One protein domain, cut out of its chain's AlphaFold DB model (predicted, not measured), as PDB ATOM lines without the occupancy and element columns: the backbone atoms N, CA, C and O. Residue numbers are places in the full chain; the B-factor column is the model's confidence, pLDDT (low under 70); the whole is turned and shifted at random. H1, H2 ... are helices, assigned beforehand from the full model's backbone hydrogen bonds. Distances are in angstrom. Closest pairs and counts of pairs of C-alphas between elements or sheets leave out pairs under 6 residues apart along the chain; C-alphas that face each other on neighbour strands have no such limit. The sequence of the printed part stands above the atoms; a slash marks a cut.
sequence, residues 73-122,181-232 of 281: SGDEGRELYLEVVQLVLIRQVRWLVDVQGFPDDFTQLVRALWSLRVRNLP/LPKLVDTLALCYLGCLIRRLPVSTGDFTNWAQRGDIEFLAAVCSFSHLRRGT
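Overview. This is residues 73 to 122 and 181 to 232 of the 281 residues of the protein "Putative forms a complex with the other RRN protein RRN6 and RRN11" of Rosellinia necatrix (UniProt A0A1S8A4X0). The long helix H1 and H2 form a helical hairpin, crossed on one side by H3; H4 follows H3, and H5 folds back beside H1, with residues 226 to 232 sticking out. The printed part has 102 residues with five named helices, H1 to H5 in chain order, and no named strand: all helix. It is compact, radius of gyration of the C-alphas 14.1 A, spanning 41 by 31 by 20 A.

Along the chain. H1, residues 75 to 98, runs 34.3 A from C-alpha 75 at (130.863, 24.239, 50.801). H2 is residues 105 to 119, 21.1 A; H3 184 to 197, 20.6 A; H4 204 to 213, 14.5 A; H5 219 to 229, 15.5 A, ending at C-alpha 229 at (127.765, 7.233, 55.702).

Arrangement. H1 touches H2 with residues 93 to 97 alone, at a shallow tilt of 15 degrees, opposite ways; the closest C-alphas, of Val 93 and Thr 107, are 6.3 A apart. The hub, H3, touches H1 at a steep tilt of 47 degrees, with residues 85 to 93 of H1 alone, closest at C-alphas Leu 89 and Thr 187, 5.8 A. Every O i to N i+4 pair is within hydrogen-bond range in H1, H2, H4 and H5, and 9 of 10 in H3.

Size, cuts and confidence. Residues 123 to 180 are not printed; C-alphas 122 and 181 are 8.8 A apart. Confidence is under 70 at residues 73, 122 and 223 to 232.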
ATOM      1  N   SER A  73     125.888  20.005  53.967       56.25
ATOM      2  CA  SER A  73     125.638  20.091  52.530       56.25
ATOM      3  C   SER A  73     126.097  21.460  52.051       56.25
ATOM      4  O   SER A  73     125.844  22.454  52.719       56.25
ATOM      5  N   GLY A  74     126.759  21.509  50.898       75.00
ATOM      6  CA  GLY A  74     127.371  22.732  50.374       75.00
ATOM      7  C   GLY A  74     128.874  22.791  50.635       75.00
ATOM      8  O   GLY A  74     129.530  21.749  50.715       75.00
ATOM      9  N   ASP A  75     129.416  24.003  50.731       75.75
ATOM     10  CA  ASP A  75     130.863  24.239  50.801       75.75
ATOM     11  C   ASP A  75     131.486  23.765  52.123       75.75
ATOM     12  O   ASP A  75     132.540  23.140  52.093       75.75
ATOM     13  N   GLU A  76     130.778  23.875  53.251       75.38
ATOM     14  CA  GLU A  76     131.233  23.334  54.549       75.38
ATOM     15  C   GLU A  76     131.435  21.807  54.508       75.38
ATOM     16  O   GLU A  76     132.371  21.259  55.088       75.38
ATOM     17  N   GLY A  77     130.579  21.092  53.768       77.81
ATOM     18  CA  GLY A  77     130.736  19.652  53.555       77.81
ATOM     19  C   GLY A  77     131.935  19.313  52.663       77.81
ATOM     20  O   GLY A  77     132.544  18.253  52.825       77.81
ATOM     21  N   ARG A  78     132.294  20.209  51.732       81.19
ATOM     22  CA  ARG A  78     133.474  20.063  50.865       81.19
ATOM     23  C   ARG A  78     134.762  20.343  51.637       81.19
ATOM     24  O   ARG A  78     135.713  19.589  51.471       81.19
ATOM     25  N   GLU A  79     134.775  21.360  52.494       83.12
ATOM     26  CA  GLU A  79     135.896  21.663  53.392       83.12
ATOM     27  C   GLU A  79     136.173  20.493  54.337       83.12
ATOM     28  O   GLU A  79     137.282  19.962  54.345       83.12
ATOM     29  N   LEU A  80     135.143  19.996  55.033       84.50
ATOM     30  CA  LEU A  80     135.280  18.834  55.914       84.50
ATOM     31  C   LEU A  80     135.764  17.594  55.150       84.50
ATOM     32  O   LEU A  80     136.590  16.829  55.640       84.50
ATOM     33  N   TYR A  81     135.282  17.386  53.923       83.81
ATOM     34  CA  TYR A  81     135.778  16.303  53.079       83.81
ATOM     35  C   TYR A  81     137.275  16.444  52.771       83.81
ATOM     36  O   TYR A  81     138.010  15.460  52.868       83.81
ATOM     37  N   LEU A  82     137.732  17.651  52.427       87.44
ATOM     38  CA  LEU A  82     139.139  17.922  52.141       87.44
ATOM     39  C   LEU A  82     140.021  17.740  53.374       87.44
ATOM     40  O   LEU A  82     141.097  17.163  53.236       87.44
ATOM     41  N   GLU A  83     139.556  18.138  54.560       87.38
ATOM     42  CA  GLU A  83     140.264  17.867  55.816       87.38
ATOM     43  C   GLU A  83     140.480  16.362  56.014       87.38
ATOM     44  O   GLU A  83     141.595  15.923  56.300       87.38
ATOM     45  N   VAL A  84     139.449  15.538  55.798       87.56
ATOM     46  CA  VAL A  84     139.598  14.085  55.972       87.56
ATOM     47  C   VAL A  84     140.507  13.479  54.899       87.56
ATOM     48  O   VAL A  84     141.339  12.629  55.214       87.56
ATOM     49  N   VAL A  85     140.400  13.909  53.638       89.12
ATOM     50  CA  VAL A  85     141.316  13.452  52.575       89.12
ATOM     51  C   VAL A  85     142.762  13.837  52.897       89.12
ATOM     52  O   VAL A  85     143.669  13.023  52.714       89.12
ATOM     53  N   GLN A  86     142.981  15.035  53.435       91.00
ATOM     54  CA  GLN A  86     144.296  15.493  53.856       91.00
ATOM     55  C   GLN A  86     144.856  14.647  55.006       91.00
ATOM     56  O   GLN A  86     146.032  14.287  54.968       91.00
ATOM     57  N   LEU A  87     144.038  14.268  55.993       89.50
ATOM     58  CA  LEU A  87     144.467  13.359  57.064       89.50
ATOM     59  C   LEU A  87     144.928  12.006  56.517       89.50
ATOM     60  O   LEU A  87     145.962  11.489  56.945       89.50
ATOM     61  N   VAL A  88     144.192  11.451  55.548       90.62
ATOM     62  CA  VAL A  88     144.595  10.204  54.887       90.62
ATOM     63  C   VAL A  88     145.927  10.391  54.164       90.62
ATOM     64  O   VAL A  88     146.836   9.587  54.352       90.62
ATOM     65  N   LEU A  89     146.082  11.474  53.398       91.75
ATOM     66  CA  LEU A  89     147.320  11.767  52.677       91.75
ATOM     67  C   LEU A  89     148.519  11.898  53.629       91.75
ATOM     68  O   LEU A  89     149.566  11.310  53.375       91.75
ATOM     69  N   ILE A  90     148.365  12.604  54.754       90.75
ATOM     70  CA  ILE A  90     149.422  12.744  55.773       90.75
ATOM     71  C   ILE A  90     149.859  11.374  56.289       90.75
ATOM     72  O   ILE A  90     151.049  11.125  56.477       90.75
ATOM     73  N   ARG A  91     148.903  10.478  56.526       91.19
ATOM     74  CA  ARG A  91     149.186   9.160  57.085       91.19
ATOM     75  C   ARG A  91     149.854   8.229  56.076       91.19
ATOM     76  O   ARG A  91     150.794   7.529  56.438       91.19
ATOM     77  N   GLN A  92     149.438   8.302  54.812       92.06
ATOM     78  CA  GLN A  92     150.093   7.619  53.694       92.06
ATOM     79  C   GLN A  92     151.547   8.077  53.527       92.06
ATOM     80  O   GLN A  92     152.448   7.248  53.446       92.06
ATOM     81  N   VAL A  93     151.787   9.391  53.531       93.31
ATOM     82  CA  VAL A  93     153.128   9.977  53.379       93.31
ATOM     83  C   VAL A  93     154.036   9.626  54.553       93.31
ATOM     84  O   VAL A  93     155.178   9.240  54.333       93.31
ATOM     85  N   ARG A  94     153.535   9.700  55.791       91.88
ATOM     86  CA  ARG A  94     154.304   9.285  56.973       91.88
ATOM     87  C   ARG A  94     154.725   7.831  56.901       91.88
ATOM     88  O   ARG A  94     155.882   7.533  57.135       91.88
ATOM     89  N   TRP A  95     153.817   6.937  56.516       92.88
ATOM     90  CA  TRP A  95     154.171   5.533  56.341       92.88
ATOM     91  C   TRP A  95     155.265   5.340  55.271       92.88
ATOM     92  O   TRP A  95     156.186   4.554  55.478       92.88
ATOM     93  N   LEU A  96     155.221   6.094  54.166       91.62
ATOM     94  CA  LEU A  96     156.269   6.053  53.138       91.62
ATOM     95  C   LEU A  96     157.633   6.549  53.657       91.62
ATOM     96  O   LEU A  96     158.661   5.974  53.316       91.62
ATOM     97  N   VAL A  97     157.661   7.588  54.490       93.19
ATOM     98  CA  VAL A  97     158.913   8.106  55.071       93.19
ATOM     99  C   VAL A  97     159.431   7.171  56.168       93.19
ATOM    100  O   VAL A  97     160.550   6.679  56.075       93.19
ATOM    101  N   ASP A  98     158.589   6.843  57.148       91.81
ATOM    102  CA  ASP A  98     158.989   6.118  58.357       91.81
ATOM    103  C   ASP A  98     159.274   4.627  58.096       91.81
ATOM    104  O   ASP A  98     160.177   4.054  58.704       91.81
ATOM    105  N   VAL A  99     158.490   3.972  57.227       90.69
ATOM    106  CA  VAL A  99     158.572   2.515  56.997       90.69
ATOM    107  C   VAL A  99     159.308   2.182  55.704       90.69
ATOM    108  O   VAL A  99     160.124   1.264  55.697       90.69
ATOM    109  N   GLN A 100     159.029   2.903  54.611       88.94
ATOM    110  CA  GLN A 100     159.691   2.664  53.319       88.94
ATOM    111  C   GLN A 100     161.014   3.435  53.165       88.94
ATOM    112  O   GLN A 100     161.737   3.201  52.199       88.94
ATOM    113  N   GLY A 101     161.356   4.327  54.102       88.94
ATOM    114  CA  GLY A 101     162.638   5.035  54.115       88.94
ATOM    115  C   GLY A 101     162.762   6.118  53.043       88.94
ATOM    116  O   GLY A 101     163.852   6.366  52.529       88.94
ATOM    117  N   PHE A 102     161.649   6.741  52.651       91.38
ATOM    118  CA  PHE A 102     161.680   7.857  51.704       91.38
ATOM    119  C   PHE A 102     162.332   9.089  52.350       91.38
ATOM    120  O   PHE A 102     162.235   9.259  53.562       91.38
ATOM    121  N   PRO A 103     162.965   9.981  51.564       91.25
ATOM    122  CA  PRO A 103     163.576  11.188  52.114       91.25
ATOM    123  C   PRO A 103     162.525  12.089  52.772       91.25
ATOM    124  O   PRO A 103     161.422  12.237  52.243       91.25
ATOM    125  N   ASP A 104     162.887  12.766  53.861       87.25
ATOM    126  CA  ASP A 104     161.970  13.632  54.621       87.25
ATOM    127  C   ASP A 104     161.360  14.762  53.767       87.25
ATOM    128  O   ASP A 104     160.186  15.121  53.924       87.25
ATOM    129  N   ASP A 105     162.114  15.253  52.774       91.00
ATOM    130  CA  ASP A 105     161.665  16.238  51.779       91.00
ATOM    131  C   ASP A 105     160.428  15.781  50.997       91.00
ATOM    132  O   ASP A 105     159.674  16.603  50.472       91.00
ATOM    133  N   PHE A 106     160.203  14.467  50.894       91.88
ATOM    134  CA  PHE A 106     159.034  13.908  50.222       91.88
ATOM    135  C   PHE A 106     157.736  14.429  50.849       91.88
ATOM    136  O   PHE A 106     156.781  14.747  50.137       91.88
ATOM    137  N   THR A 107     157.728  14.624  52.170       91.88
ATOM    138  CA  THR A 107     156.592  15.219  52.879       91.88
ATOM    139  C   THR A 107     156.314  16.640  52.402       91.88
ATOM    140  O   THR A 107     155.160  17.002  52.161       91.88
ATOM    141  N   GLN A 108     157.358  17.451  52.241       91.94
ATOM    142  CA  GLN A 108     157.229  18.835  51.782       91.94
ATOM    143  C   GLN A 108     156.766  18.895  50.323       91.94
ATOM    144  O   GLN A 108     155.895  19.693  49.977       91.94
ATOM    145  N   LEU A 109     157.277  17.993  49.488       93.88
ATOM    146  CA  LEU A 109     156.901  17.892  48.083       93.88
ATOM    147  C   LEU A 109     155.419  17.535  47.920       93.88
ATOM    148  O   LEU A 109     154.692  18.219  47.196       93.88
ATOM    149  N   VAL A 110     154.932  16.515  48.631       93.69
ATOM    150  CA  VAL A 110     153.512  16.134  48.571       93.69
ATOM    151  C   VAL A 110     152.616  17.242  49.138       93.69
ATOM    152  O   VAL A 110     151.543  17.493  48.586       93.69
ATOM    153  N   ARG A 111     153.060  17.976  50.170       92.31
ATOM    154  CA  ARG A 111     152.356  19.178  50.663       92.31
ATOM    155  C   ARG A 111     152.253  20.266  49.591       92.31
ATOM    156  O   ARG A 111     151.185  20.856  49.448       92.31
ATOM    157  N   ALA A 112     153.317  20.515  48.828       91.56
ATOM    158  CA  ALA A 112     153.304  21.483  47.732       91.56
ATOM    159  C   ALA A 112     152.366  21.052  46.589       91.56
ATOM    160  O   ALA A 112     151.594  21.861  46.078       91.56
ATOM    161  N   LEU A 113     152.360  19.762  46.231       91.94
ATOM    162  CA  LEU A 113     151.416  19.223  45.246       91.94
ATOM    163  C   LEU A 113     149.962  19.332  45.728       91.94
ATOM    164  O   LEU A 113     149.071  19.697  44.958       91.94
ATOM    165  N   TRP A 114     149.714  19.040  47.006       91.94
ATOM    166  CA  TRP A 114     148.390  19.172  47.606       91.94
ATOM    167  C   TRP A 114     147.928  20.629  47.648       91.94
ATOM    168  O   TRP A 114     146.800  20.912  47.253       91.94
ATOM    169  N   SER A 115     148.790  21.568  48.050       89.94
ATOM    170  CA  SER A 115     148.444  22.993  48.089       89.94
ATOM    171  C   SER A 115     148.138  23.536  46.694       89.94
ATOM    172  O   SER A 115     147.145  24.244  46.526       89.94
ATOM    173  N   LEU A 116     148.906  23.131  45.675       88.88
ATOM    174  CA  LEU A 116     148.611  23.453  44.280       88.88
ATOM    175  C   LEU A 116     147.238  22.907  43.873       88.88
ATOM    176  O   LEU A 116     146.445  23.617  43.260       88.88
ATOM    177  N   ARG A 117     146.911  21.670  44.250       85.81
ATOM    178  CA  ARG A 117     145.613  21.066  43.929       85.81
ATOM    179  C   ARG A 117     144.444  21.755  44.640       85.81
ATOM    180  O   ARG A 117     143.419  21.980  44.002       85.81
ATOM    181  N   VAL A 118     144.596  22.112  45.916       85.88
ATOM    182  CA  VAL A 118     143.566  22.799  46.721       85.88
ATOM    183  C   VAL A 118     143.327  24.229  46.248       85.88
ATOM    184  O   VAL A 118     142.175  24.631  46.119       85.88
ATOM    185  N   ARG A 119     144.380  24.977  45.903       83.00
ATOM    186  CA  ARG A 119     144.258  26.345  45.365       83.00
ATOM    187  C   ARG A 119     143.461  26.408  44.058       83.00
ATOM    188  O   ARG A 119     142.818  27.411  43.786       83.00
ATOM    189  N   ASN A 120     143.491  25.333  43.273       78.31
ATOM    190  CA  ASN A 120     142.786  25.229  41.996       78.31
ATOM    191  C   ASN A 120     141.356  24.656  42.116       78.31
ATOM    192  O   ASN A 120     140.679  24.471  41.101       78.31
ATOM    193  N   LEU A 121     140.879  24.344  43.328       77.94
ATOM    194  CA  LEU A 121     139.506  23.888  43.556       77.94
ATOM    195  C   LEU A 121     138.543  25.083  43.659       77.94
ATOM    196  O   LEU A 121     138.857  26.065  44.329       77.94
ATOM    197  N   PRO A 122     137.333  24.996  43.074       64.94
ATOM    198  CA  PRO A 122     136.309  26.029  43.197       64.94
ATOM    199  C   PRO A 122     135.624  25.948  44.571       64.94
ATOM    200  O   PRO A 122     134.450  25.584  44.672       64.94
ATOM    201  N   LEU A 181     136.328  17.652  42.946       82.06
ATOM    202  CA  LEU A 181     136.756  17.286  44.300       82.06
ATOM    203  C   LEU A 181     137.711  16.075  44.254       82.06
ATOM    204  O   LEU A 181     137.392  15.107  43.549       82.06
ATOM    205  N   PRO A 182     138.848  16.111  44.977       86.50
ATOM    206  CA  PRO A 182     139.855  15.064  44.905       86.50
ATOM    207  C   PRO A 182     139.266  13.752  45.392       86.50
ATOM    208  O   PRO A 182     138.680  13.707  46.467       86.50
ATOM    209  N   LYS A 183     139.407  12.678  44.624       87.38
ATOM    210  CA  LYS A 183     139.009  11.347  45.096       87.38
ATOM    211  C   LYS A 183     140.093  10.781  46.007       87.38
ATOM    212  O   LYS A 183     141.239  11.202  45.951       87.38
ATOM    213  N   LEU A 184     139.767   9.741  46.774       86.19
ATOM    214  CA  LEU A 184     140.781   9.037  47.565       86.19
ATOM    215  C   LEU A 184     141.881   8.426  46.681       86.19
ATOM    216  O   LEU A 184     143.034   8.387  47.070       86.19
ATOM    217  N   VAL A 185     141.540   7.982  45.467       88.94
ATOM    218  CA  VAL A 185     142.529   7.486  44.489       88.94
ATOM    219  C   VAL A 185     143.544   8.576  44.126       88.94
ATOM    220  O   VAL A 185     144.711   8.274  43.892       88.94
ATOM    221  N   ASP A 186     143.130   9.846  44.150       89.25
ATOM    222  CA  ASP A 186     144.014  10.967  43.851       89.25
ATOM    223  C   ASP A 186     145.107  11.120  44.922       89.25
ATOM    224  O   ASP A 186     146.161  11.660  44.610       89.25
ATOM    225  N   THR A 187     144.923  10.625  46.157       91.25
ATOM    226  CA  THR A 187     145.982  10.686  47.184       91.25
ATOM    227  C   THR A 187     147.144   9.756  46.842       91.25
ATOM    228  O   THR A 187     148.302  10.162  46.938       91.25
ATOM    229  N   LEU A 188     146.846   8.550  46.346       91.19
ATOM    230  CA  LEU A 188     147.859   7.630  45.824       91.19
ATOM    231  C   LEU A 188     148.519   8.204  44.570       91.19
ATOM    232  O   LEU A 188     149.737   8.133  44.433       91.19
ATOM    233  N   ALA A 189     147.732   8.827  43.687       91.94
ATOM    234  CA  ALA A 189     148.266   9.489  42.502       91.94
ATOM    235  C   ALA A 189     149.220  10.637  42.868       91.94
ATOM    236  O   ALA A 189     150.274  10.763  42.256       91.94
ATOM    237  N   LEU A 190     148.906  11.440  43.889       92.38
ATOM    238  CA  LEU A 190     149.790  12.502  44.383       92.38
ATOM    239  C   LEU A 190     151.086  11.946  44.981       92.38
ATOM    240  O   LEU A 190     152.155  12.494  44.718       92.38
ATOM    241  N   CYS A 191     151.011  10.843  45.729       92.38
ATOM    242  CA  CYS A 191     152.206  10.160  46.229       92.38
ATOM    243  C   CYS A 191     153.069   9.648  45.067       92.38
ATOM    244  O   CYS A 191     154.280   9.860  45.057       92.38
ATOM    245  N   TYR A 192     152.449   9.050  44.048       93.81
ATOM    246  CA  TYR A 192     153.142   8.585  42.850       93.81
ATOM    247  C   TYR A 192     153.776   9.737  42.053       93.81
ATOM    248  O   TYR A 192     154.942   9.651  41.673       93.81
ATOM    249  N   LEU A 193     153.070  10.857  41.870       93.62
ATOM    250  CA  LEU A 193     153.631  12.066  41.255       93.62
ATOM    251  C   LEU A 193     154.837  12.589  42.041       93.62
ATOM    252  O   LEU A 193     155.838  12.978  41.441       93.62
ATOM    253  N   GLY A 194     154.785  12.539  43.373       92.50
ATOM    254  CA  GLY A 194     155.934  12.872  44.207       92.50
ATOM    255  C   GLY A 194     157.133  11.955  43.970       92.50
ATOM    256  O   GLY A 194     158.269  12.429  43.913       92.50
ATOM    257  N   CYS A 195     156.886  10.657  43.763       92.19
ATOM    258  CA  CYS A 195     157.934   9.686  43.438       92.19
ATOM    259  C   CYS A 195     158.575  10.003  42.088       92.19
ATOM    260  O   CYS A 195     159.800   9.988  41.974       92.19
ATOM    261  N   LEU A 196     157.756  10.350  41.089       92.62
ATOM    262  CA  LEU A 196     158.228  10.731  39.758       92.62
ATOM    263  C   LEU A 196     159.106  11.984  39.802       92.62
ATOM    264  O   LEU A 196     160.177  11.998  39.197       92.62
ATOM    265  N   ILE A 197     158.703  13.011  40.558       93.06
ATOM    266  CA  ILE A 197     159.486  14.249  40.694       93.06
ATOM    267  C   ILE A 197     160.832  13.973  41.377       93.06
ATOM    268  O   ILE A 197     161.853  14.527  40.970       93.06
ATOM    269  N   ARG A 198     160.868  13.077  42.374       90.19
ATOM    270  CA  ARG A 198     162.118  12.663  43.041       90.19
ATOM    271  C   ARG A 198     162.883  11.566  42.298       90.19
ATOM    272  O   ARG A 198     163.930  11.158  42.791       90.19
ATOM    273  N   ARG A 199     162.405  11.125  41.128       91.56
ATOM    274  CA  ARG A 199     162.998  10.044  40.317       91.56
ATOM    275  C   ARG A 199     163.237   8.759  41.122       91.56
ATOM    276  O   ARG A 199     164.231   8.069  40.915       91.56
ATOM    277  N   LEU A 200     162.333   8.449  42.052       89.62
ATOM    278  CA  LEU A 200     162.399   7.213  42.828       89.62
ATOM    279  C   LEU A 200     161.956   6.028  41.954       89.62
ATOM    280  O   LEU A 200     160.981   6.166  41.209       89.62
ATOM    281  N   PRO A 201     162.627   4.866  42.040       88.75
ATOM    282  CA  PRO A 201     162.302   3.684  41.245       88.75
ATOM    283  C   PRO A 201     161.090   2.944  41.833       88.75
ATOM    284  O   PRO A 201     161.200   1.804  42.271       88.75
ATOM    285  N   VAL A 202     159.936   3.610  41.882       89.38
ATOM    286  CA  VAL A 202     158.686   3.066  42.431       89.38
ATOM    287  C   VAL A 202     157.670   2.964  41.307       89.38
ATOM    288  O   VAL A 202     157.355   3.956  40.644       89.38
ATOM    289  N   SER A 203     157.147   1.763  41.092       89.81
ATOM    290  CA  SER A 203     156.116   1.504  40.094       89.81
ATOM    291  C   SER A 203     154.724   1.763  40.664       89.81
ATOM    292  O   SER A 203     154.466   1.652  41.864       89.81
ATOM    293  N   THR A 204     153.760   2.027  39.784       88.88
ATOM    294  CA  THR A 204     152.337   2.020  40.152       88.88
ATOM    295  C   THR A 204     151.900   0.662  40.714       88.88
ATOM    296  O   THR A 204     150.998   0.613  41.551       88.88
ATOM    297  N   GLY A 205     152.565  -0.427  40.305       89.50
ATOM    298  CA  GLY A 205     152.362  -1.774  40.843       89.50
ATOM    299  C   GLY A 205     152.736  -1.917  42.324       89.50
ATOM    300  O   GLY A 205     152.108  -2.690  43.044       89.50
ATOM    301  N   ASP A 206     153.700  -1.135  42.807       90.62
ATOM    302  CA  ASP A 206     154.102  -1.177  44.216       90.62
ATOM    303  C   ASP A 206     153.016  -0.551  45.092       90.62
ATOM    304  O   ASP A 206     152.595  -1.142  46.085       90.62
ATOM    305  N   PHE A 207     152.451   0.578  44.654       89.69
ATOM    306  CA  PHE A 207     151.321   1.218  45.330       89.69
ATOM    307  C   PHE A 207     150.072   0.334  45.374       89.69
ATOM    308  O   PHE A 207     149.379   0.307  46.393       89.69
ATOM    309  N   THR A 208     149.765  -0.394  44.295       88.38
ATOM    310  CA  THR A 208     148.624  -1.322  44.303       88.38
ATOM    311  C   THR A 208     148.877  -2.507  45.229       88.38
ATOM    312  O   THR A 208     147.968  -2.892  45.965       88.38
ATOM    313  N   ASN A 209     150.104  -3.029  45.273       90.94
ATOM    314  CA  ASN A 209     150.494  -4.109  46.177       90.94
ATOM    315  C   ASN A 209     150.443  -3.667  47.653       90.94
ATOM    316  O   ASN A 209     149.803  -4.332  48.467       90.94
ATOM    317  N   TRP A 210     151.008  -2.504  48.000       91.69
ATOM    318  CA  TRP A 210     150.926  -1.944  49.358       91.69
ATOM    319  C   TRP A 210     149.479  -1.697  49.790       91.69
ATOM    320  O   TRP A 210     149.114  -1.973  50.934       91.69
ATOM    321  N   ALA A 211     148.627  -1.223  48.875       88.38
ATOM    322  CA  ALA A 211     147.210  -1.012  49.159       88.38
ATOM    323  C   ALA A 211     146.454  -2.332  49.377       88.38
ATOM    324  O   ALA A 211     145.571  -2.384  50.232       88.38
ATOM    325  N   GLN A 212     146.797  -3.391  48.637       88.06
ATOM    326  CA  GLN A 212     146.197  -4.724  48.785       88.06
ATOM    327  C   GLN A 212     146.636  -5.428  50.072       88.06
ATOM    328  O   GLN A 212     145.810  -6.062  50.726       88.06
ATOM    329  N   ARG A 213     147.911  -5.290  50.453       87.12
ATOM    330  CA  ARG A 213     148.443  -5.803  51.728       87.12
ATOM    331  C   ARG A 213     147.883  -5.058  52.938       87.12
ATOM    332  O   ARG A 213     147.818  -5.619  54.025       87.12
ATOM    333  N   GLY A 214     147.430  -3.822  52.727       83.50
ATOM    334  CA  GLY A 214     146.947  -2.945  53.788       83.50
ATOM    335  C   GLY A 214     148.072  -2.243  54.543       83.50
ATOM    336  O   GLY A 214     147.821  -1.719  55.624       83.50
ATOM    337  N   ASP A 215     149.283  -2.218  53.978       85.06
ATOM    338  CA  ASP A 215     150.426  -1.531  54.577       85.06
ATOM    339  C   ASP A 215     150.250  -0.008  54.476       85.06
ATOM    340  O   ASP A 215     150.473   0.725  55.438       85.06
ATOM    341  N   ILE A 216     149.764   0.461  53.320       86.69
ATOM    342  CA  ILE A 216     149.371   1.856  53.115       86.69
ATOM    343  C   ILE A 216     147.879   2.036  53.415       86.69
ATOM    344  O   ILE A 216     147.012   1.298  52.931       86.69
ATOM    345  N   GLU A 217     147.551   3.061  54.198       81.94
ATOM    346  CA  GLU A 217     146.175   3.342  54.607       81.94
ATOM    347  C   GLU A 217     145.342   3.905  53.445       81.94
ATOM    348  O   GLU A 217     145.185   5.113  53.267       81.94
ATOM    349  N   PHE A 218     144.791   3.012  52.627       80.06
ATOM    350  CA  PHE A 218     143.880   3.349  51.533       80.06
ATOM    351  C   PHE A 218     142.522   2.660  51.715       80.06
ATOM    352  O   PHE A 218     141.497   3.321  51.891       80.06
ATOM    353  N   LEU A 219     142.506   1.326  51.770       76.75
ATOM    354  CA  LEU A 219     141.271   0.541  51.908       76.75
ATOM    355  C   LEU A 219     140.589   0.739  53.273       76.75
ATOM    356  O   LEU A 219     139.360   0.825  53.346       76.75
ATOM    357  N   ALA A 220     141.376   0.880  54.343       74.50
ATOM    358  CA  ALA A 220     140.878   1.179  55.687       74.50
ATOM    359  C   ALA A 220     140.132   2.524  55.748       74.50
ATOM    360  O   ALA A 220     139.068   2.618  56.372       74.50
ATOM    361  N   ALA A 221     140.626   3.545  55.041       74.88
ATOM    362  CA  ALA A 221     139.952   4.834  54.938       74.88
ATOM    363  C   ALA A 221     138.617   4.698  54.189       74.88
ATOM    364  O   ALA A 221     137.591   5.156  54.693       74.88
ATOM    365  N   VAL A 222     138.582   3.990  53.049       72.00
ATOM    366  CA  VAL A 222     137.332   3.731  52.298       72.00
ATOM    367  C   VAL A 222     136.288   3.022  53.167       72.00
ATOM    368  O   VAL A 222     135.123   3.434  53.200       72.00
ATOM    369  N   CYS A 223     136.697   1.986  53.904       66.25
ATOM    370  CA  CYS A 223     135.806   1.258  54.807       66.25
ATOM    371  C   CYS A 223     135.262   2.173  55.912       66.25
ATOM    372  O   CYS A 223     134.049   2.198  56.144       66.25
ATOM    373  N   SER A 224     136.121   2.995  56.518       62.16
ATOM    374  CA  SER A 224     135.737   3.960  57.557       62.16
ATOM    375  C   SER A 224     134.745   5.008  57.037       62.16
ATOM    376  O   SER A 224     133.726   5.272  57.679       62.16
ATOM    377  N   PHE A 225     134.957   5.532  55.824       59.28
ATOM    378  CA  PHE A 225     134.015   6.443  55.161       59.28
ATOM    379  C   PHE A 225     132.661   5.785  54.868       59.28
ATOM    380  O   PHE A 225     131.611   6.417  55.021       59.28
ATOM    381  N   SER A 226     132.661   4.516  54.451       51.94
ATOM    382  CA  SER A 226     131.423   3.784  54.173       51.94
ATOM    383  C   SER A 226     130.594   3.545  55.443       51.94
ATOM    384  O   SER A 226     129.367   3.672  55.407       51.94
ATOM    385  N   HIS A 227     131.257   3.302  56.578       47.78
ATOM    386  CA  HIS A 227     130.622   3.188  57.891       47.78
ATOM    387  C   HIS A 227     130.099   4.532  58.407       47.78
ATOM    388  O   HIS A 227     128.986   4.590  58.940       47.78
ATOM    389  N   LEU A 228     130.835   5.624  58.168       44.28
ATOM    390  CA  LEU A 228     130.407   6.978  58.522       44.28
ATOM    391  C   LEU A 228     129.128   7.383  57.768       44.28
ATOM    392  O   LEU A 228     128.198   7.918  58.370       44.28
ATOM    393  N   ARG A 229     129.004   7.023  56.481       43.84
ATOM    394  CA  ARG A 229     127.765   7.233  55.702       43.84
ATOM    395  C   ARG A 229     126.587   6.365  56.158       43.84
ATOM    396  O   ARG A 229     125.441   6.717  55.891       43.84
ATOM    397  N   ARG A 230     126.839   5.243  56.838       41.44
ATOM    398  CA  ARG A 230     125.804   4.295  57.299       41.44
ATOM    399  C   ARG A 230     125.419   4.481  58.772       41.44
ATOM    400  O   ARG A 230     124.593   3.726  59.290       41.44
ATOM    401  N   GLY A 231     125.960   5.496  59.455       38.94
ATOM    402  CA  GLY A 231     125.551   5.881  60.812       38.94
ATOM    403  C   GLY A 231     125.649   4.750  61.841       38.94
ATOM    404  O   GLY A 231     124.854   4.699  62.783       38.94
ATOM    405  N   THR A 232     126.572   3.811  61.632       34.03
ATOM    406  CA  THR A 232     126.811   2.664  62.511       34.03
ATOM    407  C   THR A 232     128.282   2.658  62.902       34.03
ATOM    408  O   THR A 232     129.128   2.127  62.190       34.03
TER     409      THR A 232